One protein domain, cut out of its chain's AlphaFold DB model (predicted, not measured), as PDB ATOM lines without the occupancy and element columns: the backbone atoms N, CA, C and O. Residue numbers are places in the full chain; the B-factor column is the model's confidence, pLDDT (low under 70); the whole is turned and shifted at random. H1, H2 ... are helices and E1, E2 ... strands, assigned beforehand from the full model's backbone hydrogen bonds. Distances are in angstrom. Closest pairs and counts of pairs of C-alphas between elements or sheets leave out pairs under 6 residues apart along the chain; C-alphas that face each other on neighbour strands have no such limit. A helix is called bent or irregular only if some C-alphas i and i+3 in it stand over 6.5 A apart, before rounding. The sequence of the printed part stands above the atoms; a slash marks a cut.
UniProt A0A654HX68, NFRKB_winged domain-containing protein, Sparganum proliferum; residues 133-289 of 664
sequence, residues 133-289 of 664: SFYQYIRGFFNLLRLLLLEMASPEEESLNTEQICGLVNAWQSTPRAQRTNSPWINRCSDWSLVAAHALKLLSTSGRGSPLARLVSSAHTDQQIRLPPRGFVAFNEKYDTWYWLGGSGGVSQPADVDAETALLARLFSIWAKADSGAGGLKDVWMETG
ATOM      1  N   SER A 133     -14.233  25.717   0.235       81.00
ATOM      2  CA  SER A 133     -15.228  26.740  -0.124       81.00
ATOM      3  C   SER A 133     -14.608  28.138  -0.280       81.00
ATOM      4  O   SER A 133     -14.901  28.852  -1.239       81.00
ATOM      5  N   PHE A 134     -13.681  28.503   0.608       86.56
ATOM      6  CA  PHE A 134     -13.021  29.812   0.654       86.56
ATOM      7  C   PHE A 134     -12.045  30.061  -0.499       86.56
ATOM      8  O   PHE A 134     -11.655  31.203  -0.746       86.56
ATOM      9  N   TYR A 135     -11.665  29.005  -1.220       81.19
ATOM     10  CA  TYR A 135     -10.777  29.059  -2.381       81.19
ATOM     11  C   TYR A 135     -11.523  29.023  -3.727       81.19
ATOM     12  O   TYR A 135     -10.908  28.793  -4.774       81.19
ATOM     13  N   GLN A 136     -12.842  29.235  -3.693       83.56
ATOM     14  CA  GLN A 136     -13.724  29.387  -4.851       83.56
ATOM     15  C   GLN A 136     -14.109  30.867  -5.046       83.56
ATOM     16  O   GLN A 136     -13.673  31.749  -4.300       83.56
ATOM     17  N   TYR A 137     -14.916  31.163  -6.070       84.94
ATOM     18  CA  TYR A 137     -15.440  32.515  -6.277       84.94
ATOM     19  C   TYR A 137     -16.573  32.819  -5.289       84.94
ATOM     20  O   TYR A 137     -17.724  32.415  -5.473       84.94
ATOM     21  N   ILE A 138     -16.244  33.574  -4.245       89.56
ATOM     22  CA  ILE A 138     -17.202  34.088  -3.273       89.56
ATOM     23  C   ILE A 138     -17.918  35.282  -3.911       89.56
ATOM     24  O   ILE A 138     -17.288  36.214  -4.414       89.56
ATOM     25  N   ARG A 139     -19.256  35.284  -3.885       88.06
ATOM     26  CA  ARG A 139     -20.087  36.274  -4.597       88.06
ATOM     27  C   ARG A 139     -20.193  37.625  -3.852       88.06
ATOM     28  O   ARG A 139     -21.283  38.167  -3.694       88.06
ATOM     29  N   GLY A 140     -19.057  38.176  -3.416       93.88
ATOM     30  CA  GLY A 140     -18.934  39.448  -2.693       93.88
ATOM     31  C   GLY A 140     -18.760  39.307  -1.176       93.88
ATOM     32  O   GLY A 140     -19.058  38.261  -0.601       93.88
ATOM     33  N   PHE A 141     -18.317  40.382  -0.516       96.75
ATOM     34  CA  PHE A 141     -17.908  40.369   0.898       96.75
ATOM     35  C   PHE A 141     -18.989  39.871   1.873       96.75
ATOM     36  O   PHE A 141     -18.693  39.114   2.794       96.75
ATOM     37  N   PHE A 142     -20.264  40.200   1.644       95.56
ATOM     38  CA  PHE A 142     -21.358  39.710   2.496       95.56
ATOM     39  C   PHE A 142     -21.512  38.179   2.446       95.56
ATOM     40  O   PHE A 142     -21.968  37.575   3.413       95.56
ATOM     41  N   ASN A 143     -21.089  37.540   1.350       94.31
ATOM     42  CA  ASN A 143     -21.048  36.086   1.243       94.31
ATOM     43  C   ASN A 143     -19.769  35.479   1.853       94.31
ATOM     44  O   ASN A 143     -19.794  34.318   2.240       94.31
ATOM     45  N   LEU A 144     -18.675  36.243   1.996       95.19
ATOM     46  CA  LEU A 144     -17.519  35.817   2.800       95.19
ATOM     47  C   LEU A 144     -17.908  35.756   4.281       95.19
ATOM     48  O   LEU A 144     -17.692  34.735   4.921       95.19
ATOM     49  N   LEU A 145     -18.542  36.813   4.803       94.88
ATOM     50  CA  LEU A 145     -19.016  36.863   6.193       94.88
ATOM     51  C   LEU A 145     -19.981  35.709   6.512       94.88
ATOM     52  O   LEU A 145     -19.879  35.104   7.575       94.88
ATOM     53  N   ARG A 146     -20.859  35.353   5.563       92.38
ATOM     54  CA  ARG A 146     -21.710  34.156   5.641       92.38
ATOM     55  C   ARG A 146     -20.901  32.870   5.814       92.38
ATOM     56  O   ARG A 146     -21.200  32.089   6.707       92.38
ATOM     57  N   LEU A 147     -19.912  32.637   4.949       91.25
ATOM     58  CA  LEU A 147     -19.096  31.419   4.986       91.25
ATOM     59  C   LEU A 147     -18.269  31.353   6.277       91.25
ATOM     60  O   LEU A 147     -18.240  30.311   6.918       91.25
ATOM     61  N   LEU A 148     -17.678  32.468   6.724       92.56
ATOM     62  CA  LEU A 148     -16.960  32.539   8.005       92.56
ATOM     63  C   LEU A 148     -17.856  32.130   9.184       92.56
ATOM     64  O   LEU A 148     -17.477  31.263   9.968       92.56
ATOM     65  N   LEU A 149     -19.061  32.698   9.273       91.00
ATOM     66  CA  LEU A 149     -20.008  32.429  10.360       91.00
ATOM     67  C   LEU A 149     -20.643  31.029  10.326       91.00
ATOM     68  O   LEU A 149     -21.210  30.617  11.332       91.00
ATOM     69  N   LEU A 150     -20.572  30.312   9.199       87.31
ATOM     70  CA  LEU A 150     -21.125  28.958   9.049       87.31
ATOM     71  C   LEU A 150     -20.062  27.847   9.069       87.31
ATOM     72  O   LEU A 150     -20.386  26.724   9.440       87.31
ATOM     73  N   GLU A 151     -18.821  28.133   8.661       87.25
ATOM     74  CA  GLU A 151     -17.776  27.116   8.449       87.25
ATOM     75  C   GLU A 151     -16.519  27.313   9.316       87.25
ATOM     76  O   GLU A 151     -15.780  26.350   9.512       87.25
ATOM     77  N   MET A 152     -16.270  28.515   9.861       85.81
ATOM     78  CA  MET A 152     -15.116  28.783  10.747       85.81
ATOM     79  C   MET A 152     -15.486  28.876  12.236       85.81
ATOM     80  O   MET A 152     -14.590  28.935  13.080       85.81
ATOM     81  N   ALA A 153     -16.778  28.875  12.577       81.62
ATOM     82  CA  ALA A 153     -17.247  28.804  13.960       81.62
ATOM     83  C   ALA A 153     -16.790  27.499  14.644       81.62
ATOM     84  O   ALA A 153     -16.691  26.443  14.014       81.62
ATOM     85  N   SER A 154     -16.519  27.551  15.950       70.12
ATOM     86  CA  SER A 154     -16.192  26.338  16.706       70.12
ATOM     87  C   SER A 154     -17.440  25.449  16.864       70.12
ATOM     88  O   SER A 154     -18.506  25.995  17.163       70.12
ATOM     89  N   PRO A 155     -17.342  24.105  16.754       64.25
ATOM     90  CA  PRO A 155     -18.476  23.194  16.974       64.25
ATOM     91  C   PRO A 155     -19.133  23.297  18.360       64.25
ATOM     92  O   PRO A 155     -20.233  22.792  18.552       64.25
ATOM     93  N   GLU A 156     -18.456  23.926  19.324       62.12
ATOM     94  CA  GLU A 156     -18.951  24.164  20.686       62.12
ATOM     95  C   GLU A 156     -19.576  25.562  20.875       62.12
ATOM     96  O   GLU A 156     -20.268  25.788  21.865       62.12
ATOM     97  N   GLU A 157     -19.334  26.505  19.955       67.50
ATOM     98  CA  GLU A 157     -19.651  27.933  20.140       67.50
ATOM     99  C   GLU A 157     -20.656  28.487  19.110       67.50
ATOM    100  O   GLU A 157     -21.266  29.524  19.378       67.50
ATOM    101  N   GLU A 158     -20.832  27.829  17.950       75.31
ATOM    102  CA  GLU A 158     -21.771  28.169  16.845       75.31
ATOM    103  C   GLU A 158     -21.772  29.652  16.392       75.31
ATOM    104  O   GLU A 158     -22.695  30.138  15.734       75.31
ATOM    105  N   SER A 159     -20.734  30.403  16.758       86.06
ATOM    106  CA  SER A 159     -20.651  31.853  16.621       86.06
ATOM    107  C   SER A 159     -19.187  32.308  16.650       86.06
ATOM    108  O   SER A 159     -18.300  31.530  17.006       86.06
ATOM    109  N   LEU A 160     -18.920  33.550  16.237       90.69
ATOM    110  CA  LEU A 160     -17.575  34.146  16.217       90.69
ATOM    111  C   LEU A 160     -17.614  35.577  16.758       90.69
ATOM    112  O   LEU A 160     -18.526  36.335  16.425       90.69
ATOM    113  N   ASN A 161     -16.630  35.973  17.562       92.94
ATOM    114  CA  ASN A 161     -16.512  37.351  18.037       92.94
ATOM    115  C   ASN A 161     -15.986  38.298  16.942       92.94
ATOM    116  O   ASN A 161     -15.496  37.870  15.892       92.94
ATOM    117  N   THR A 162     -16.113  39.607  17.167       93.38
ATOM    118  CA  THR A 162     -15.758  40.611  16.149       93.38
ATOM    119  C   THR A 162     -14.269  40.552  15.767       93.38
ATOM    120  O   THR A 162     -13.942  40.634  14.583       93.38
ATOM    121  N   GLU A 163     -13.368  40.345  16.732       91.69
ATOM    122  CA  GLU A 163     -11.916  40.263  16.496       91.69
ATOM    123  C   GLU A 163     -11.525  39.018  15.687       91.69
ATOM    124  O   GLU A 163     -10.742  39.117  14.741       91.69
ATOM    125  N   GLN A 164     -12.116  37.859  16.000       91.25
ATOM    126  CA  GLN A 164     -11.946  36.607  15.259       91.25
ATOM    127  C   GLN A 164     -12.356  36.776  13.794       91.25
ATOM    128  O   GLN A 164     -11.621  36.355  12.903       91.25
ATOM    129  N   ILE A 165     -13.498  37.422  13.526       93.75
ATOM    130  CA  ILE A 165     -13.961  37.666  12.153       93.75
ATOM    131  C   ILE A 165     -12.996  38.606  11.422       93.75
ATOM    132  O   ILE A 165     -12.621  38.313  10.288       93.75
ATOM    133  N   CYS A 166     -12.540  39.690  12.056       94.25
ATOM    134  CA  CYS A 166     -11.550  40.593  11.464       94.25
ATOM    135  C   CYS A 166     -10.224  39.873  11.148       94.25
ATOM    136  O   CYS A 166      -9.712  40.004  10.036       94.25
ATOM    137  N   GLY A 167      -9.708  39.063  12.077       92.50
ATOM    138  CA  GLY A 167      -8.492  38.265  11.883       92.50
ATOM    139  C   GLY A 167      -8.629  37.220  10.772       92.50
ATOM    140  O   GLY A 167      -7.745  37.106   9.927       92.50
ATOM    141  N   LEU A 168      -9.763  36.515  10.709       94.00
ATOM    142  CA  LEU A 168     -10.073  35.561   9.637       94.00
ATOM    143  C   LEU A 168     -10.215  36.249   8.272       94.00
ATOM    144  O   LEU A 168      -9.715  35.727   7.278       94.00
ATOM    145  N   VAL A 169     -10.845  37.427   8.200       95.25
ATOM    146  CA  VAL A 169     -10.914  38.224   6.961       95.25
ATOM    147  C   VAL A 169      -9.516  38.666   6.518       95.25
ATOM    148  O   VAL A 169      -9.205  38.567   5.332       95.25
ATOM    149  N   ASN A 170      -8.656  39.093   7.448       93.88
ATOM    150  CA  ASN A 170      -7.291  39.519   7.135       93.88
ATOM    151  C   ASN A 170      -6.395  38.342   6.685       93.88
ATOM    152  O   ASN A 170      -5.705  38.442   5.669       93.88
ATOM    153  N   ALA A 171      -6.474  37.184   7.346       92.19
ATOM    154  CA  ALA A 171      -5.777  35.970   6.910       92.19
ATOM    155  C   ALA A 171      -6.292  35.462   5.544       92.19
ATOM    156  O   ALA A 171      -5.501  35.106   4.665       92.19
ATOM    157  N   TRP A 172      -7.611  35.497   5.315       93.88
ATOM    158  CA  TRP A 172      -8.208  35.087   4.042       93.88
ATOM    159  C   TRP A 172      -7.799  36.014   2.893       93.88
ATOM    160  O   TRP A 172      -7.313  35.538   1.867       93.88
ATOM    161  N   GLN A 173      -7.929  37.337   3.057       92.62
ATOM    162  CA  GLN A 173      -7.573  38.293   2.001       92.62
ATOM    163  C   GLN A 173      -6.066  38.318   1.716       92.62
ATOM    164  O   GLN A 173      -5.669  38.643   0.603       92.62
ATOM    165  N   SER A 174      -5.224  37.956   2.686       89.31
ATOM    166  CA  SER A 174      -3.775  37.835   2.485       89.31
ATOM    167  C   SER A 174      -3.391  36.590   1.668       89.31
ATOM    168  O   SER A 174      -2.274  36.502   1.166       89.31
ATOM    169  N   THR A 175      -4.307  35.635   1.467       88.50
ATOM    170  CA  THR A 175      -4.024  34.393   0.734       88.50
ATOM    171  C   THR A 175      -3.954  34.624  -0.793       88.50
ATOM    172  O   THR A 175      -4.965  34.988  -1.407       88.50
ATOM    173  N   PRO A 176      -2.833  34.305  -1.482       83.62
ATOM    174  CA  PRO A 176      -2.671  34.565  -2.922       83.62
ATOM    175  C   PRO A 176      -3.667  33.844  -3.845       83.62
ATOM    176  O   PRO A 176      -3.839  34.229  -5.004       83.62
ATOM    177  N   ARG A 177      -4.318  32.770  -3.375       81.56
ATOM    178  CA  ARG A 177      -5.419  32.109  -4.100       81.56
ATOM    179  C   ARG A 177      -6.733  32.881  -3.962       81.56
ATOM    180  O   ARG A 177      -7.382  33.132  -4.973       81.56
ATOM    181  N   ALA A 178      -7.079  33.324  -2.750       83.81
ATOM    182  CA  ALA A 178      -8.268  34.136  -2.497       83.81
ATOM    183  C   ALA A 178      -8.243  35.441  -3.311       83.81
ATOM    184  O   ALA A 178      -9.222  35.739  -3.997       83.81
ATOM    185  N   GLN A 179      -7.101  36.142  -3.319       85.56
ATOM    186  CA  GLN A 179      -6.873  37.361  -4.107       85.56
ATOM    187  C   GLN A 179      -7.107  37.166  -5.608       85.56
ATOM    188  O   GLN A 179      -7.883  37.906  -6.213       85.56
ATOM    189  N   ARG A 180      -6.490  36.141  -6.214       80.25
ATOM    190  CA  ARG A 180      -6.674  35.835  -7.643       80.25
ATOM    191  C   ARG A 180      -8.136  35.528  -7.963       80.25
ATOM    192  O   ARG A 180      -8.734  36.199  -8.804       80.25
ATOM    193  N   THR A 181      -8.731  34.572  -7.251       79.06
ATOM    194  CA  THR A 181     -10.093  34.092  -7.528       79.06
ATOM    195  C   THR A 181     -11.172  35.145  -7.244       79.06
ATOM    196  O   THR A 181     -12.178  35.173  -7.944       79.06
ATOM    197  N   ASN A 182     -10.974  36.050  -6.278       87.50
ATOM    198  CA  ASN A 182     -11.960  37.075  -5.895       87.50
ATOM    199  C   ASN A 182     -11.603  38.492  -6.388       87.50
ATOM    200  O   ASN A 182     -12.268  39.474  -6.034       87.50
ATOM    201  N   SER A 183     -10.612  38.589  -7.280       83.56
ATOM    202  CA  SER A 183     -10.108  39.825  -7.894       83.56
ATOM    203  C   SER A 183     -11.160  40.825  -8.427       83.56
ATOM    204  O   SER A 183     -10.898  42.026  -8.298       83.56
ATOM    205  N   PRO A 184     -12.361  40.439  -8.933       84.50
ATOM    206  CA  PRO A 184     -13.371  41.398  -9.409       84.50
ATOM    207  C   PRO A 184     -13.999  42.286  -8.320       84.50
ATOM    208  O   PRO A 184     -14.653  43.292  -8.633       84.50
ATOM    209  N   TRP A 185     -13.852  41.913  -7.044       91.31
ATOM    210  CA  TRP A 185     -14.383  42.691  -5.924       91.31
ATOM    211  C   TRP A 185     -13.401  42.914  -4.779       91.31
ATOM    212  O   TRP A 185     -13.471  43.984  -4.184       91.31
ATOM    213  N   ILE A 186     -12.485  41.984  -4.492       90.00
ATOM    214  CA  ILE A 186     -11.576  42.098  -3.339       90.00
ATOM    215  C   ILE A 186     -10.661  43.333  -3.447       90.00
ATOM    216  O   ILE A 186     -10.469  44.037  -2.468       90.00
ATOM    217  N   ASN A 187     -10.239  43.713  -4.659       87.50
ATOM    218  CA  ASN A 187      -9.412  44.902  -4.917       87.50
ATOM    219  C   ASN A 187     -10.140  46.259  -4.737       87.50
ATOM    220  O   ASN A 187      -9.596  47.299  -5.097       87.50
ATOM    221  N   ARG A 188     -11.388  46.282  -4.242       85.75
ATOM    222  CA  ARG A 188     -12.156  47.522  -3.977       85.75
ATOM    223  C   ARG A 188     -11.862  48.150  -2.611       85.75
ATOM    224  O   ARG A 188     -12.357  49.238  -2.337       85.75
ATOM    225  N   CYS A 189     -11.139  47.440  -1.755       85.94
ATOM    226  CA  CYS A 189     -10.800  47.819  -0.392       85.94
ATOM    227  C   CYS A 189      -9.418  47.219  -0.108       85.94
ATOM    228  O   CYS A 189      -9.192  46.063  -0.466       85.94
ATOM    229  N   SER A 190      -8.486  47.983   0.468       84.88
ATOM    230  CA  SER A 190      -7.141  47.463   0.765       84.88
ATOM    231  C   SER A 190      -7.131  46.522   1.971       84.88
ATOM    232  O   SER A 190      -6.308  45.612   2.013       84.88
ATOM    233  N   ASP A 191      -8.065  46.700   2.910       90.88
ATOM    234  CA  ASP A 191      -8.272  45.801   4.043       90.88
ATOM    235  C   ASP A 191      -9.770  45.658   4.369       90.88
ATOM    236  O   ASP A 191     -10.416  46.575   4.878       90.88
ATOM    237  N   TRP A 192     -10.329  44.477   4.104       94.25
ATOM    238  CA  TRP A 192     -11.727  44.161   4.390       94.25
ATOM    239  C   TRP A 192     -12.016  43.939   5.880       94.25
ATOM    240  O   TRP A 192     -13.183  43.967   6.276       94.25
ATOM    241  N   SER A 193     -10.998  43.729   6.719       94.50
ATOM    242  CA  SER A 193     -11.193  43.533   8.160       94.50
ATOM    243  C   SER A 193     -11.715  44.809   8.831       94.50
ATOM    244  O   SER A 193     -12.661  44.746   9.617       94.50
ATOM    245  N   LEU A 194     -11.228  45.983   8.410       92.06
ATOM    246  CA  LEU A 194     -11.670  47.301   8.893       92.06
ATOM    247  C   LEU A 194     -13.170  47.559   8.644       92.06
ATOM    248  O   LEU A 194     -13.849  48.218   9.435       92.06
ATOM    249  N   VAL A 195     -13.719  47.001   7.559       93.94
ATOM    250  CA  VAL A 195     -15.136  47.159   7.187       93.94
ATOM    251  C   VAL A 195     -16.020  45.984   7.632       93.94
ATOM    252  O   VAL A 195     -17.240  46.040   7.456       93.94
ATOM    253  N   ALA A 196     -15.452  44.938   8.246       94.62
ATOM    254  CA  ALA A 196     -16.177  43.734   8.659       94.62
ATOM    255  C   ALA A 196     -17.255  44.031   9.714       94.62
ATOM    256  O   ALA A 196     -18.423  43.699   9.506       94.62
ATOM    257  N   ALA A 197     -16.903  44.726  10.801       93.00
ATOM    258  CA  ALA A 197     -17.847  45.097  11.861       93.00
ATOM    259  C   ALA A 197     -19.015  45.957  11.335       93.00
ATOM    260  O   ALA A 197     -20.174  45.750  11.698       93.00
ATOM    261  N   HIS A 198     -18.724  46.883  10.418       93.62
ATOM    262  CA  HIS A 198     -19.720  47.731   9.765       93.62
ATOM    263  C   HIS A 198     -20.660  46.927   8.853       93.62
ATOM    264  O   HIS A 198     -21.875  47.122   8.894       93.62
ATOM    265  N   ALA A 199     -20.128  45.971   8.087       94.88
ATOM    266  CA  ALA A 199     -20.924  45.069   7.257       94.88
ATOM    267  C   ALA A 199     -21.805  44.117   8.091       94.88
ATOM    268  O   ALA A 199     -22.974  43.931   7.759       94.88
ATOM    269  N   LEU A 200     -21.300  43.570   9.203       94.69
ATOM    270  CA  LEU A 200     -22.083  42.755  10.144       94.69
ATOM    271  C   LEU A 200     -23.237  43.562  10.763       94.69
ATOM    272  O   LEU A 200     -24.389  43.124  10.742       94.69
ATOM    273  N   LYS A 201     -22.951  44.787  11.225       92.94
ATOM    274  CA  LYS A 201     -23.940  45.732  11.771       92.94
ATOM    275  C   LYS A 201     -24.967  46.199  10.733       92.94
ATOM    276  O   LYS A 201     -26.102  46.497  11.090       92.94
ATOM    277  N   LEU A 202     -24.604  46.247   9.451       93.38
ATOM    278  CA  LEU A 202     -25.541  46.493   8.353       93.38
ATOM    279  C   LEU A 202     -26.446  45.271   8.114       93.38
ATOM    280  O   LEU A 202     -27.667  45.420   8.035       93.38
ATOM    281  N   LEU A 203     -25.861  44.071   8.042       93.00
ATOM    282  CA  LEU A 203     -26.546  42.803   7.757       93.00
ATOM    283  C   LEU A 203     -27.465  42.312   8.887       93.00
ATOM    284  O   LEU A 203     -28.392  41.547   8.611       93.00
ATOM    285  N   SER A 204     -27.257  42.746  10.132       92.00
ATOM    286  CA  SER A 204     -28.189  42.478  11.236       92.00
ATOM    287  C   SER A 204     -29.439  43.363  11.212       92.00
ATOM    288  O   SER A 204     -30.462  43.008  11.803       92.00
ATOM    289  N   THR A 205     -29.412  44.490  10.490       85.25
ATOM    290  CA  THR A 205     -30.570  45.388  10.392       85.25
ATOM    291  C   THR A 205     -31.605  44.884   9.383       85.25
ATOM    292  O   THR A 205     -31.274  44.363   8.320       85.25
ATOM    293  N   SER A 206     -32.887  45.047   9.716       77.69
ATOM    294  CA  SER A 206     -34.015  44.559   8.917       77.69
ATOM    295  C   SER A 206     -35.243  45.463   9.058       77.69
ATOM    296  O   SER A 206     -35.332  46.276   9.978       77.69
ATOM    297  N   GLY A 207     -36.207  45.313   8.148       72.62
ATOM    298  CA  GLY A 207     -37.465  46.056   8.146       72.62
ATOM    299  C   GLY A 207     -37.374  47.440   7.496       72.62
ATOM    300  O   GLY A 207     -36.309  47.905   7.081       72.62
ATOM    301  N   ARG A 208     -38.529  48.108   7.373       72.56
ATOM    302  CA  ARG A 208     -38.627  49.449   6.769       72.56
ATOM    303  C   ARG A 208     -37.863  50.467   7.626       72.56
ATOM    304  O   ARG A 208     -37.999  50.464   8.841       72.56
ATOM    305  N   GLY A 209     -37.082  51.339   6.987       77.44
ATOM    306  CA  GLY A 209     -36.289  52.379   7.662       77.44
ATOM    307  C   GLY A 209     -34.919  51.931   8.196       77.44
ATOM    308  O   GLY A 209     -34.093  52.787   8.515       77.44
ATOM    309  N   SER A 210     -34.635  50.622   8.229       88.19
ATOM    310  CA  SER A 210     -33.303  50.102   8.570       88.19
ATOM    311  C   SER A 210     -32.204  50.677   7.660       88.19
ATOM    312  O   SER A 210     -32.492  51.019   6.509       88.19
ATOM    313  N   PRO A 211     -30.939  50.776   8.119       87.94
ATOM    314  CA  PRO A 211     -29.804  51.134   7.267       87.94
ATOM    315  C   PRO A 211     -29.754  50.321   5.966       87.94
ATOM    316  O   PRO A 211     -29.649  50.909   4.893       87.94
ATOM    317  N   LEU A 212     -29.954  48.998   6.037       89.31
ATOM    318  CA  LEU A 212     -29.986  48.133   4.857       89.31
ATOM    319  C   LEU A 212     -31.157  48.459   3.910       89.31
ATOM    320  O   LEU A 212     -30.971  48.496   2.695       89.31
ATOM    321  N   ALA A 213     -32.349  48.763   4.437       87.69
ATOM    322  CA  ALA A 213     -33.478  49.198   3.612       87.69
ATOM    323  C   ALA A 213     -33.268  50.594   3.001       87.69
ATOM    324  O   ALA A 213     -33.633  50.793   1.847       87.69
ATOM    325  N   ARG A 214     -32.651  51.542   3.723       88.19
ATOM    326  CA  ARG A 214     -32.308  52.875   3.190       88.19
ATOM    327  C   ARG A 214     -31.286  52.778   2.059       88.19
ATOM    328  O   ARG A 214     -31.503  53.368   1.006       88.19
ATOM    329  N   LEU A 215     -30.241  51.976   2.243       88.62
ATOM    330  CA  LEU A 215     -29.221  51.691   1.235       88.62
ATOM    331  C   LEU A 215     -29.831  51.075  -0.040       88.62
ATOM    332  O   LEU A 215     -29.550  51.526  -1.150       88.62
ATOM    333  N   VAL A 216     -30.729  50.094   0.108       88.50
ATOM    334  CA  VAL A 216     -31.462  49.490  -1.021       88.50
ATOM    335  C   VAL A 216     -32.425  50.481  -1.689       88.50
ATOM    336  O   VAL A 216     -32.557  50.450  -2.907       88.50
ATOM    337  N   SER A 217     -33.076  51.373  -0.933       85.56
ATOM    338  CA  SER A 217     -33.948  52.426  -1.486       85.56
ATOM    339  C   SER A 217     -33.190  53.579  -2.155       85.56
ATOM    340  O   SER A 217     -33.752  54.239  -3.022       85.56
ATOM    341  N   SER A 218     -31.935  53.827  -1.772       80.88
ATOM    342  CA  SER A 218     -31.055  54.817  -2.409       80.88
ATOM    343  C   SER A 218     -30.562  54.341  -3.782       80.88
ATOM    344  O   SER A 218     -30.434  55.137  -4.714       80.88
ATOM    345  N   ALA A 219     -30.342  53.034  -3.948       77.81
ATOM    346  CA  ALA A 219     -29.925  52.453  -5.217       77.81
ATOM    347  C   ALA A 219     -31.028  52.567  -6.285       77.81
ATOM    348  O   ALA A 219     -32.050  51.887  -6.204       77.81
ATOM    349  N   HIS A 220     -30.786  53.365  -7.330       64.50
ATOM    350  CA  HIS A 220     -31.711  53.612  -8.445       64.50
ATOM    351  C   HIS A 220     -31.857  52.367  -9.353       64.50
ATOM    352  O   HIS A 220     -31.337  52.315 -10.466       64.50
ATOM    353  N   THR A 221     -32.514  51.321  -8.845       63.38
ATOM    354  CA  THR A 221     -32.526  49.974  -9.433       63.38
ATOM    355  C   THR A 221     -33.942  49.577  -9.854       63.38
ATOM    356  O   THR A 221     -34.795  49.369  -8.995       63.38
ATOM    357  N   ASP A 222     -34.171  49.361 -11.155       49.16
ATOM    358  CA  ASP A 222     -35.461  48.898 -11.723       49.16
ATOM    359  C   ASP A 222     -36.003  47.597 -11.094       49.16
ATOM    360  O   ASP A 222     -37.189  47.279 -11.178       49.16
ATOM    361  N   GLN A 223     -35.135  46.803 -10.469       59.25
ATOM    362  CA  GLN A 223     -35.503  45.548  -9.824       59.25
ATOM    363  C   GLN A 223     -35.799  45.760  -8.337       59.25
ATOM    364  O   GLN A 223     -34.875  45.852  -7.529       59.25
ATOM    365  N   GLN A 224     -37.079  45.721  -7.957       68.12
ATOM    366  CA  GLN A 224     -37.516  45.763  -6.558       68.12
ATOM    367  C   GLN A 224     -36.886  44.620  -5.733       68.12
ATOM    368  O   GLN A 224     -37.336  43.473  -5.775       68.12
ATOM    369  N   ILE A 225     -35.846  44.930  -4.953       80.81
ATOM    370  CA  ILE A 225     -35.241  43.995  -3.999       80.81
ATOM    371  C   ILE A 225     -36.166  43.855  -2.791       80.81
ATOM    372  O   ILE A 225     -36.535  44.838  -2.151       80.81
ATOM    373  N   ARG A 226     -36.523  42.612  -2.461       80.19
ATOM    374  CA  ARG A 226     -37.259  42.273  -1.242       80.19
ATOM    375  C   ARG A 226     -36.264  41.758  -0.212       80.19
ATOM    376  O   ARG A 226     -35.673  40.702  -0.405       80.19
ATOM    377  N   LEU A 227     -36.060  42.543   0.842       82.88
ATOM    378  CA  LEU A 227     -35.283  42.128   2.006       82.88
ATOM    379  C   LEU A 227     -36.081  41.108   2.842       82.88
ATOM    380  O   LEU A 227     -37.316  41.181   2.858       82.88
ATOM    381  N   PRO A 228     -35.405  40.177   3.541       79.12
ATOM    382  CA  PRO A 228     -36.042  39.308   4.527       79.12
ATOM    383  C   PRO A 228     -36.672  40.112   5.686       79.12
ATOM    384  O   PRO A 228     -36.327  41.275   5.902       79.12
ATOM    385  N   PRO A 229     -37.603  39.515   6.460       71.00
ATOM    386  CA  PRO A 229     -38.210  40.166   7.625       71.00
ATOM    387  C   PRO A 229     -37.277  40.219   8.849       71.00
ATOM    388  O   PRO A 229     -37.487  41.032   9.748       71.00
ATOM    389  N   ARG A 230     -36.225  39.394   8.890       81.19
ATOM    390  CA  ARG A 230     -35.150  39.404   9.900       81.19
ATOM    391  C   ARG A 230     -33.812  39.717   9.228       81.19
ATOM    392  O   ARG A 230     -33.699  39.548   8.020       81.19
ATOM    393  N   GLY A 231     -32.826  40.164  10.008       84.00
ATOM    394  CA  GLY A 231     -31.454  40.322   9.520       84.00
ATOM    395  C   GLY A 231     -30.844  38.979   9.105       84.00
ATOM    396  O   GLY A 231     -31.376  37.918   9.432       84.00
ATOM    397  N   PHE A 232     -29.718  39.027   8.401       90.31
ATOM    398  CA  PHE A 232     -28.948  37.834   8.033       90.31
ATOM    399  C   PHE A 232     -28.081  37.324   9.193       90.31
ATOM    400  O   PHE A 232     -27.805  36.132   9.290       90.31
ATOM    401  N   VAL A 233     -27.684  38.230  10.090       92.81
ATOM    402  CA  VAL A 233     -26.812  37.967  11.242       92.81
ATOM    403  C   VAL A 233     -27.479  38.502  12.506       92.81
ATOM    404  O   VAL A 233     -28.177  39.516  12.453       92.81
ATOM    405  N   ALA A 234     -27.248  37.865  13.647       91.06
ATOM    406  CA  ALA A 234     -27.538  38.428  14.961       91.06
ATOM    407  C   ALA A 234     -26.251  38.577  15.779       91.06
ATOM    408  O   ALA A 234     -25.272  37.868  15.553       91.06
ATOM    409  N   PHE A 235     -26.278  39.514  16.723       93.25
ATOM    410  CA  PHE A 235     -25.216  39.756  17.693       93.25
ATOM    411  C   PHE A 235     -25.705  39.341  19.083       93.25
ATOM    412  O   PHE A 235     -26.840  39.643  19.458       93.25
ATOM    413  N   ASN A 236     -24.863  38.639  19.833       90.12
ATOM    414  CA  ASN A 236     -25.160  38.126  21.159       90.12
ATOM    415  C   ASN A 236     -24.404  38.938  22.217       90.12
ATOM    416  O   ASN A 236     -23.278  38.607  22.585       90.12
ATOM    417  N   GLU A 237     -25.058  39.976  22.741       89.44
ATOM    418  CA  GLU A 237     -24.511  40.906  23.745       89.44
ATOM    419  C   GLU A 237     -23.941  40.215  24.999       89.44
ATOM    420  O   GLU A 237     -23.100  40.785  25.688       89.44
ATOM    421  N   LYS A 238     -24.371  38.982  25.307       88.81
ATOM    422  CA  LYS A 238     -23.876  38.214  26.460       88.81
ATOM    423  C   LYS A 238     -22.473  37.629  26.236       88.81
ATOM    424  O   LYS A 238     -21.761  37.394  27.210       88.81
ATOM    425  N   TYR A 239     -22.106  37.345  24.986       86.56
ATOM    426  CA  TYR A 239     -20.865  36.643  24.627       86.56
ATOM    427  C   TYR A 239     -19.968  37.431  23.654       86.56
ATOM    428  O   TYR A 239     -18.878  36.963  23.349       86.56
ATOM    429  N   ASP A 240     -20.412  38.601  23.177       91.19
ATOM    430  CA  ASP A 240     -19.749  39.408  22.135       91.19
ATOM    431  C   ASP A 240     -19.559  38.657  20.796       91.19
ATOM    432  O   ASP A 240     -18.638  38.921  20.022       91.19
ATOM    433  N   THR A 241     -20.449  37.699  20.500       93.69
ATOM    434  CA  THR A 241     -20.382  36.877  19.281       93.69
ATOM    435  C   THR A 241     -21.494  37.166  18.278       93.69
ATOM    436  O   THR A 241     -22.634  37.484  18.621       93.69
ATOM    437  N   TRP A 242     -21.159  37.020  17.001       93.88
ATOM    438  CA  TRP A 242     -22.065  37.059  15.863       93.88
ATOM    439  C   TRP A 242     -22.405  35.641  15.409       93.88
ATOM    440  O   TRP A 242     -21.545  34.759  15.420       93.88
ATOM    441  N   TYR A 243     -23.640  35.428  14.960       90.81
ATOM    442  CA  TYR A 243     -24.102  34.149  14.415       90.81
ATOM    443  C   TYR A 243     -25.058  34.357  13.234       90.81
ATOM    444  O   TYR A 243     -25.819  35.332  13.190       90.81
ATOM    445  N   TRP A 244     -25.009  33.458  12.248       91.06
ATOM    446  CA  TRP A 244     -25.872  33.529  11.064       91.06
ATOM    447  C   TRP A 244     -27.302  33.104  11.417       91.06
ATOM    448  O   TRP A 244     -27.509  32.060  12.030       91.06
ATOM    449  N   LEU A 245     -28.308  33.896  11.034       85.50
ATOM    450  CA  LEU A 245     -29.706  33.638  11.415       85.50
ATOM    451  C   LEU A 245     -30.404  32.580  10.546       85.50
ATOM    452  O   LEU A 245     -31.340  31.943  11.025       85.50
ATOM    453  N   GLY A 246     -29.937  32.388   9.307       63.59
ATOM    454  CA  GLY A 246     -30.294  31.272   8.423       63.59
ATOM    455  C   GLY A 246     -31.723  31.246   7.854       63.59
ATOM    456  O   GLY A 246     -32.712  31.621   8.488       63.59
ATOM    457  N   GLY A 247     -31.846  30.716   6.634       55.44
ATOM    458  CA  GLY A 247     -33.119  30.343   6.011       55.44
ATOM    459  C   GLY A 247     -33.762  29.108   6.655       55.44
ATOM    460  O   GLY A 247     -33.795  28.046   6.039       55.44
ATOM    461  N   SER A 248     -34.304  29.277   7.868       38.62
ATOM    462  CA  SER A 248     -34.900  28.238   8.731       38.62
ATOM    463  C   SER A 248     -33.914  27.183   9.254       38.62
ATOM    464  O   SER A 248     -32.993  26.750   8.567       38.62
ATOM    465  N   GLY A 249     -34.116  26.750  10.502       37.31
ATOM    466  CA  GLY A 249     -33.275  25.735  11.137       37.31
ATOM    467  C   GLY A 249     -33.532  24.332  10.581       37.31
ATOM    468  O   GLY A 249     -34.686  23.937  10.421       37.31
ATOM    469  N   GLY A 250     -32.452  23.578  10.350       42.22
ATOM    470  CA  GLY A 250     -32.485  22.176   9.921       42.22
ATOM    471  C   GLY A 250     -32.671  21.982   8.412       42.22
ATOM    472  O   GLY A 250     -33.792  21.937   7.924       42.22
ATOM    473  N   VAL A 251     -31.558  21.761   7.700       42.38
ATOM    474  CA  VAL A 251     -31.510  21.333   6.283       42.38
ATOM    475  C   VAL A 251     -32.220  22.294   5.310       42.38
ATOM    476  O   VAL A 251     -33.230  21.961   4.691       42.38
ATOM    477  N   SER A 252     -31.647  23.487   5.117       54.84
ATOM    478  CA  SER A 252     -31.985  24.363   3.982       54.84
ATOM    479  C   SER A 252     -31.735  23.639   2.650       54.84
ATOM    480  O   SER A 252     -30.726  22.940   2.513       54.84
ATOM    481  N   GLN A 253     -32.603  23.801   1.644       58.50
ATOM    482  CA  GLN A 253     -32.356  23.175   0.342       58.50
ATOM    483  C   GLN A 253     -31.255  23.934  -0.421       58.50
ATOM    484  O   GLN A 253     -31.114  25.147  -0.245       58.50
ATOM    485  N   PRO A 254     -30.506  23.283  -1.336       58.31
ATOM    486  CA  PRO A 254     -29.490  23.966  -2.144       58.31
ATOM    487  C   PRO A 254     -30.028  25.193  -2.900       58.31
ATOM    488  O   PRO A 254     -29.341  26.204  -3.010       58.31
ATOM    489  N   ALA A 255     -31.288  25.139  -3.351       57.56
ATOM    490  CA  ALA A 255     -31.962  26.253  -4.015       57.56
ATOM    491  C   ALA A 255     -32.180  27.475  -3.098       57.56
ATOM    492  O   ALA A 255     -32.071  28.608  -3.566       57.56
ATOM    493  N   ASP A 256     -32.439  27.261  -1.803       72.12
ATOM    494  CA  ASP A 256     -32.589  28.340  -0.819       72.12
ATOM    495  C   ASP A 256     -31.234  29.015  -0.554       72.12
ATOM    496  O   ASP A 256     -31.139  30.240  -0.495       72.12
ATOM    497  N   VAL A 257     -30.163  28.214  -0.474       77.19
ATOM    498  CA  VAL A 257     -28.783  28.693  -0.283       77.19
ATOM    499  C   VAL A 257     -28.299  29.509  -1.484       77.19
ATOM    500  O   VAL A 257     -27.720  30.583  -1.294       77.19
ATOM    501  N   ASP A 258     -28.558  29.060  -2.716       77.31
ATOM    502  CA  ASP A 258     -28.235  29.833  -3.924       77.31
ATOM    503  C   ASP A 258     -29.067  31.125  -4.018       77.31
ATOM    504  O   ASP A 258     -28.538  32.164  -4.421       77.31
ATOM    505  N   ALA A 259     -30.339  31.107  -3.601       83.38
ATOM    506  CA  ALA A 259     -31.187  32.300  -3.560       83.38
ATOM    507  C   ALA A 259     -30.713  33.329  -2.512       83.38
ATOM    508  O   ALA A 259     -30.634  34.523  -2.817       83.38
ATOM    509  N   GLU A 260     -30.341  32.880  -1.309       86.81
ATOM    510  CA  GLU A 260     -29.747  33.711  -0.252       86.81
ATOM    511  C   GLU A 260     -28.410  34.308  -0.722       86.81
ATOM    512  O   GLU A 260     -28.211  35.523  -0.671       86.81
ATOM    513  N   THR A 261     -27.537  33.482  -1.302       88.12
ATOM    514  CA  THR A 261     -26.248  33.895  -1.882       88.12
ATOM    515  C   THR A 261     -26.427  34.916  -3.017       88.12
ATOM    516  O   THR A 261     -25.700  35.910  -3.090       88.12
ATOM    517  N   ALA A 262     -27.413  34.724  -3.899       86.25
ATOM    518  CA  ALA A 262     -27.728  35.667  -4.973       86.25
ATOM    519  C   ALA A 262     -28.292  36.999  -4.447       86.25
ATOM    520  O   ALA A 262     -28.022  38.057  -5.023       86.25
ATOM    521  N   LEU A 263     -29.046  36.979  -3.342       89.44
ATOM    522  CA  LEU A 263     -29.498  38.191  -2.660       89.44
ATOM    523  C   LEU A 263     -28.317  38.938  -2.022       89.44
ATOM    524  O   LEU A 263     -28.151  40.127  -2.292       89.44
ATOM    525  N   LEU A 264     -27.455  38.252  -1.265       92.50
ATOM    526  CA  LEU A 264     -26.251  38.839  -0.661       92.50
ATOM    527  C   LEU A 264     -25.328  39.467  -1.711       92.50
ATOM    528  O   LEU A 264     -24.858  40.586  -1.515       92.50
ATOM    529  N   ALA A 265     -25.139  38.811  -2.860       90.94
ATOM    530  CA  ALA A 265     -24.353  39.345  -3.971       90.94
ATOM    531  C   ALA A 265     -24.930  40.655  -4.540       90.94
ATOM    532  O   ALA A 265     -24.177  41.573  -4.886       90.94
ATOM    533  N   ARG A 266     -26.264  40.784  -4.609       90.56
ATOM    534  CA  ARG A 266     -26.949  42.019  -5.041       90.56
ATOM    535  C   ARG A 266     -26.848  43.120  -3.984       90.56
ATOM    536  O   ARG A 266     -26.566  44.260  -4.343       90.56
ATOM    537  N   LEU A 267     -27.004  42.785  -2.703       92.25
ATOM    538  CA  LEU A 267     -26.855  43.732  -1.591       92.25
ATOM    539  C   LEU A 267     -25.416  44.258  -1.482       92.25
ATOM    540  O   LEU A 267     -25.215  45.466  -1.390       92.25
ATOM    541  N   PHE A 268     -24.416  43.381  -1.598       94.56
ATOM    542  CA  PHE A 268     -23.007  43.771  -1.678       94.56
ATOM    543  C   PHE A 268     -22.732  44.641  -2.913       94.56
ATOM    544  O   PHE A 268     -22.059  45.662  -2.810       94.56
ATOM    545  N   SER A 269     -23.300  44.291  -4.073       90.75
ATOM    546  CA  SER A 269     -23.155  45.081  -5.306       90.75
ATOM    547  C   SER A 269     -23.767  46.482  -5.219       90.75
ATOM    548  O   SER A 269     -23.340  47.357  -5.968       90.75
ATOM    549  N   ILE A 270     -24.753  46.693  -4.341       91.44
ATOM    550  CA  ILE A 270     -25.282  48.019  -4.006       91.44
ATOM    551  C   ILE A 270     -24.338  48.721  -3.030       91.44
ATOM    552  O   ILE A 270     -23.858  49.810  -3.329       91.44
ATOM    553  N   TRP A 271     -24.007  48.089  -1.902       93.50
ATOM    554  CA  TRP A 271     -23.155  48.678  -0.866       93.50
ATOM    555  C   TRP A 271     -21.782  49.121  -1.400       93.50
ATOM    556  O   TRP A 271     -21.348  50.244  -1.152       93.50
ATOM    557  N   ALA A 272     -21.144  48.289  -2.228       90.62
ATOM    558  CA  ALA A 272     -19.856  48.553  -2.873       90.62
ATOM    559  C   ALA A 272     -19.935  49.462  -4.124       90.62
ATOM    560  O   ALA A 272     -18.969  49.540  -4.893       90.62
ATOM    561  N   LYS A 273     -21.085  50.111  -4.363       88.06
ATOM    562  CA  LYS A 273     -21.303  51.113  -5.424       88.06
ATOM    563  C   LYS A 273     -22.007  52.385  -4.951       88.06
ATOM    564  O   LYS A 273     -21.961  53.365  -5.686       88.06
ATOM    565  N   ALA A 274     -22.666  52.358  -3.794       88.88
ATOM    566  CA  ALA A 274     -23.477  53.460  -3.306       88.88
ATOM    567  C   ALA A 274     -22.673  54.767  -3.174       88.88
ATOM    568  O   ALA A 274     -21.451  54.767  -2.976       88.88
ATOM    569  N   ASP A 275     -23.378  55.880  -3.337       83.06
ATOM    570  CA  ASP A 275     -22.800  57.216  -3.281       83.06
ATOM    571  C   ASP A 275     -22.605  57.700  -1.843       83.06
ATOM    572  O   ASP A 275     -23.135  57.121  -0.895       83.06
ATOM    573  N   SER A 276     -21.796  58.745  -1.687       83.44
ATOM    574  CA  SER A 276     -21.439  59.291  -0.380       83.44
ATOM    575  C   SER A 276     -22.673  59.785   0.382       83.44
ATOM    576  O   SER A 276     -23.452  60.579  -0.151       83.44
ATOM    577  N   GLY A 277     -22.826  59.346   1.629       80.75
ATOM    578  CA  GLY A 277     -23.970  59.615   2.502       80.75
ATOM    579  C   GLY A 277     -25.091  58.566   2.441       80.75
ATOM    580  O   GLY A 277     -26.081  58.699   3.162       80.75
ATOM    581  N   ALA A 278     -24.964  57.519   1.618       83.56
ATOM    582  CA  ALA A 278     -25.963  56.450   1.507       83.56
ATOM    583  C   ALA A 278     -25.781  55.304   2.528       83.56
ATOM    584  O   ALA A 278     -26.648  54.432   2.631       83.56
ATOM    585  N   GLY A 279     -24.671  55.286   3.275       83.56
ATOM    586  CA  GLY A 279     -24.236  54.147   4.093       83.56
ATOM    587  C   GLY A 279     -23.484  53.093   3.271       83.56
ATOM    588  O   GLY A 279     -23.601  51.896   3.539       83.56
ATOM    589  N   GLY A 280     -22.783  53.525   2.219       89.06
ATOM    590  CA  GLY A 280     -22.022  52.668   1.311       89.06
ATOM    591  C   GLY A 280     -20.653  52.251   1.854       89.06
ATOM    592  O   GLY A 280     -20.199  52.728   2.891       89.06
ATOM    593  N   LEU A 281     -19.946  51.407   1.098       90.88
ATOM    594  CA  LEU A 281     -18.547  51.045   1.373       90.88
ATOM    595  C   LEU A 281     -17.640  52.288   1.437       90.88
ATOM    596  O   LEU A 281     -16.734  52.335   2.261       90.88
ATOM    597  N   LYS A 282     -17.913  53.305   0.603       87.06
ATOM    598  CA  LYS A 282     -17.201  54.594   0.616       87.06
ATOM    599  C   LYS A 282     -17.328  55.304   1.965       87.06
ATOM    600  O   LYS A 282     -16.329  55.771   2.495       87.06
ATOM    601  N   ASP A 283     -18.545  55.367   2.510       87.62
ATOM    602  CA  ASP A 283     -18.830  56.070   3.764       87.62
ATOM    603  C   ASP A 283     -18.101  55.397   4.926       87.62
ATOM    604  O   ASP A 283     -17.351  56.046   5.645       87.62
ATOM    605  N   VAL A 284     -18.226  54.069   5.017       87.00
ATOM    606  CA  VAL A 284     -17.533  53.248   6.018       87.00
ATOM    607  C   VAL A 284     -16.008  53.405   5.927       87.00
ATOM    608  O   VAL A 284     -15.339  53.483   6.953       87.00
ATOM    609  N   TRP A 285     -15.442  53.485   4.719       81.88
ATOM    610  CA  TRP A 285     -13.997  53.662   4.532       81.88
ATOM    611  C   TRP A 285     -13.498  55.038   5.003       81.88
ATOM    612  O   TRP A 285     -12.455  55.135   5.653       81.88
ATOM    613  N   MET A 286     -14.284  56.090   4.751       79.81
ATOM    614  CA  MET A 286     -14.010  57.437   5.262       79.81
ATOM    615  C   MET A 286     -14.187  57.510   6.790       79.81
ATOM    616  O   MET A 286     -13.385  58.155   7.462       79.81
ATOM    617  N   GLU A 287     -15.177  56.808   7.359       80.75
ATOM    618  CA  GLU A 287     -15.379  56.682   8.815       80.75
ATOM    619  C   GLU A 287     -14.212  55.957   9.513       80.75
ATOM    620  O   GLU A 287     -13.871  56.307  10.642       80.75
ATOM    621  N   THR A 288     -13.537  55.014   8.842       76.25
ATOM    622  CA  THR A 288     -12.302  54.382   9.354       76.25
ATOM    623  C   THR A 288     -11.041  55.252   9.236       76.25
ATOM    624  O   THR A 288      -9.967  54.821   9.643       76.25
ATOM    625  N   GLY A 289     -11.141  56.480   8.712       62.34
ATOM    626  CA  GLY A 289     -10.036  57.448   8.675       62.34
ATOM    627  C   GLY A 289      -9.032  57.274   7.527       62.34
ATOM    628  O   GLY A 289      -7.998  57.941   7.520       62.34
TER     629      GLY A 289
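AT A GLANCE: This is residues 133 to 289 of the 664 residues of the protein "NFRKB_winged domain-containing protein" of Sparganum proliferum (UniProt A0A654HX68). This is a rounded cluster of crossed helices, with H1 and H4 nearest the middle and H2, H6 and H7 packed round them. A small hairpin of two strands, E1 and E2, packs on H1 and H4, H5 packs on residues 267 to 271 of H6, the centres of H3 and H7 lie farthest from the mean of the C-alphas, at 16.3 A and 15.2 A, and residues 249 to 255 stick out. The printed part has 157 residues, in the order H1 H2 H3 H4 H5 E1 E2 H6 H7; the one sheet, E1 - E2, is antiparallel, and the class is mostly helix. It is compact, with a radius of gyration of the C-alphas of 15.0 A and spans of 42 by 34 by 33 A.

HOW THE PARTS SIT: Start at the hairpin of E1, residues 233 to 236, and E2, residues 241 to 244, where N 234 and O 243 are 2.9 A apart and N 236 and O 241 are 2.8 A apart, within hydrogen-bond range. Look next at H1, residues 141 to 152: the C-alphas of Leu 149 and Trp 244 of E2 are its closest pair to that strand, 6.0 A. The hub is H4, residues 193 to 203; its closest C-alphas to E1 are those of Leu 203 and Val 233, 6.0 A. H1 and H4 only just touch, with 3 pairs of C-alphas within 8 A, closest at Phe 142 and Ala 199, 7.2 A, about perpendicular at 87 degrees. H4 touches H2, residues 162 to 174, at Cys 166 and Ser 193, 4.4 A, at a steep tilt of 57 degrees, opposite ways. H4 touches H7, residues 281 to 287, at Val 195 and Val 284, 6.6 A. H4 and H5, residues 211 to 218, touch only at the corner, only just, with 3 pairs within 8 A, closest at Leu 202 and Leu 212, 5.9 A. H6, residues 254 to 271, touches H1 at Phe 142 and Leu 264, 5.9 A. H3, residues 176 to 186, only just touches H2, with 3 pairs, closest at Gln 173 and Gln 179, 6.2 A; H3 and H6 are apart. Every O i to N i+4 pair is within hydrogen-bond range in H1, H2, H5, H6 and H7, against 5 of 7 in H3 and 5 of 7 in H4.

IN THESE COORDINATES: Find C-alpha 141 at (-17.908, 40.369, 0.898), where H1 begins; it runs 15.5 A. H2 runs 18.4 A, H4 15.4 A and H6 25.5 A, ending at C-alpha 271, (-23.155, 48.678, -0.866). H3 and H4 are irregular: C-alphas 181 and 184 are 8.2 A apart, and 194 and 197 are 7.2 A apart. H7 ends at C-alpha 287, (-15.379, 56.682, 8.815).

THE WHOLE: The C-alphas farthest apart are those of Glu 156 and Asp 222, 44.0 A. The printed part has no cut, and the link from H5 to E1, 14 residues, is long. Residues 155 to 157, 220 to 224, 246 to 255 and 289 are under 70 in pLDDT.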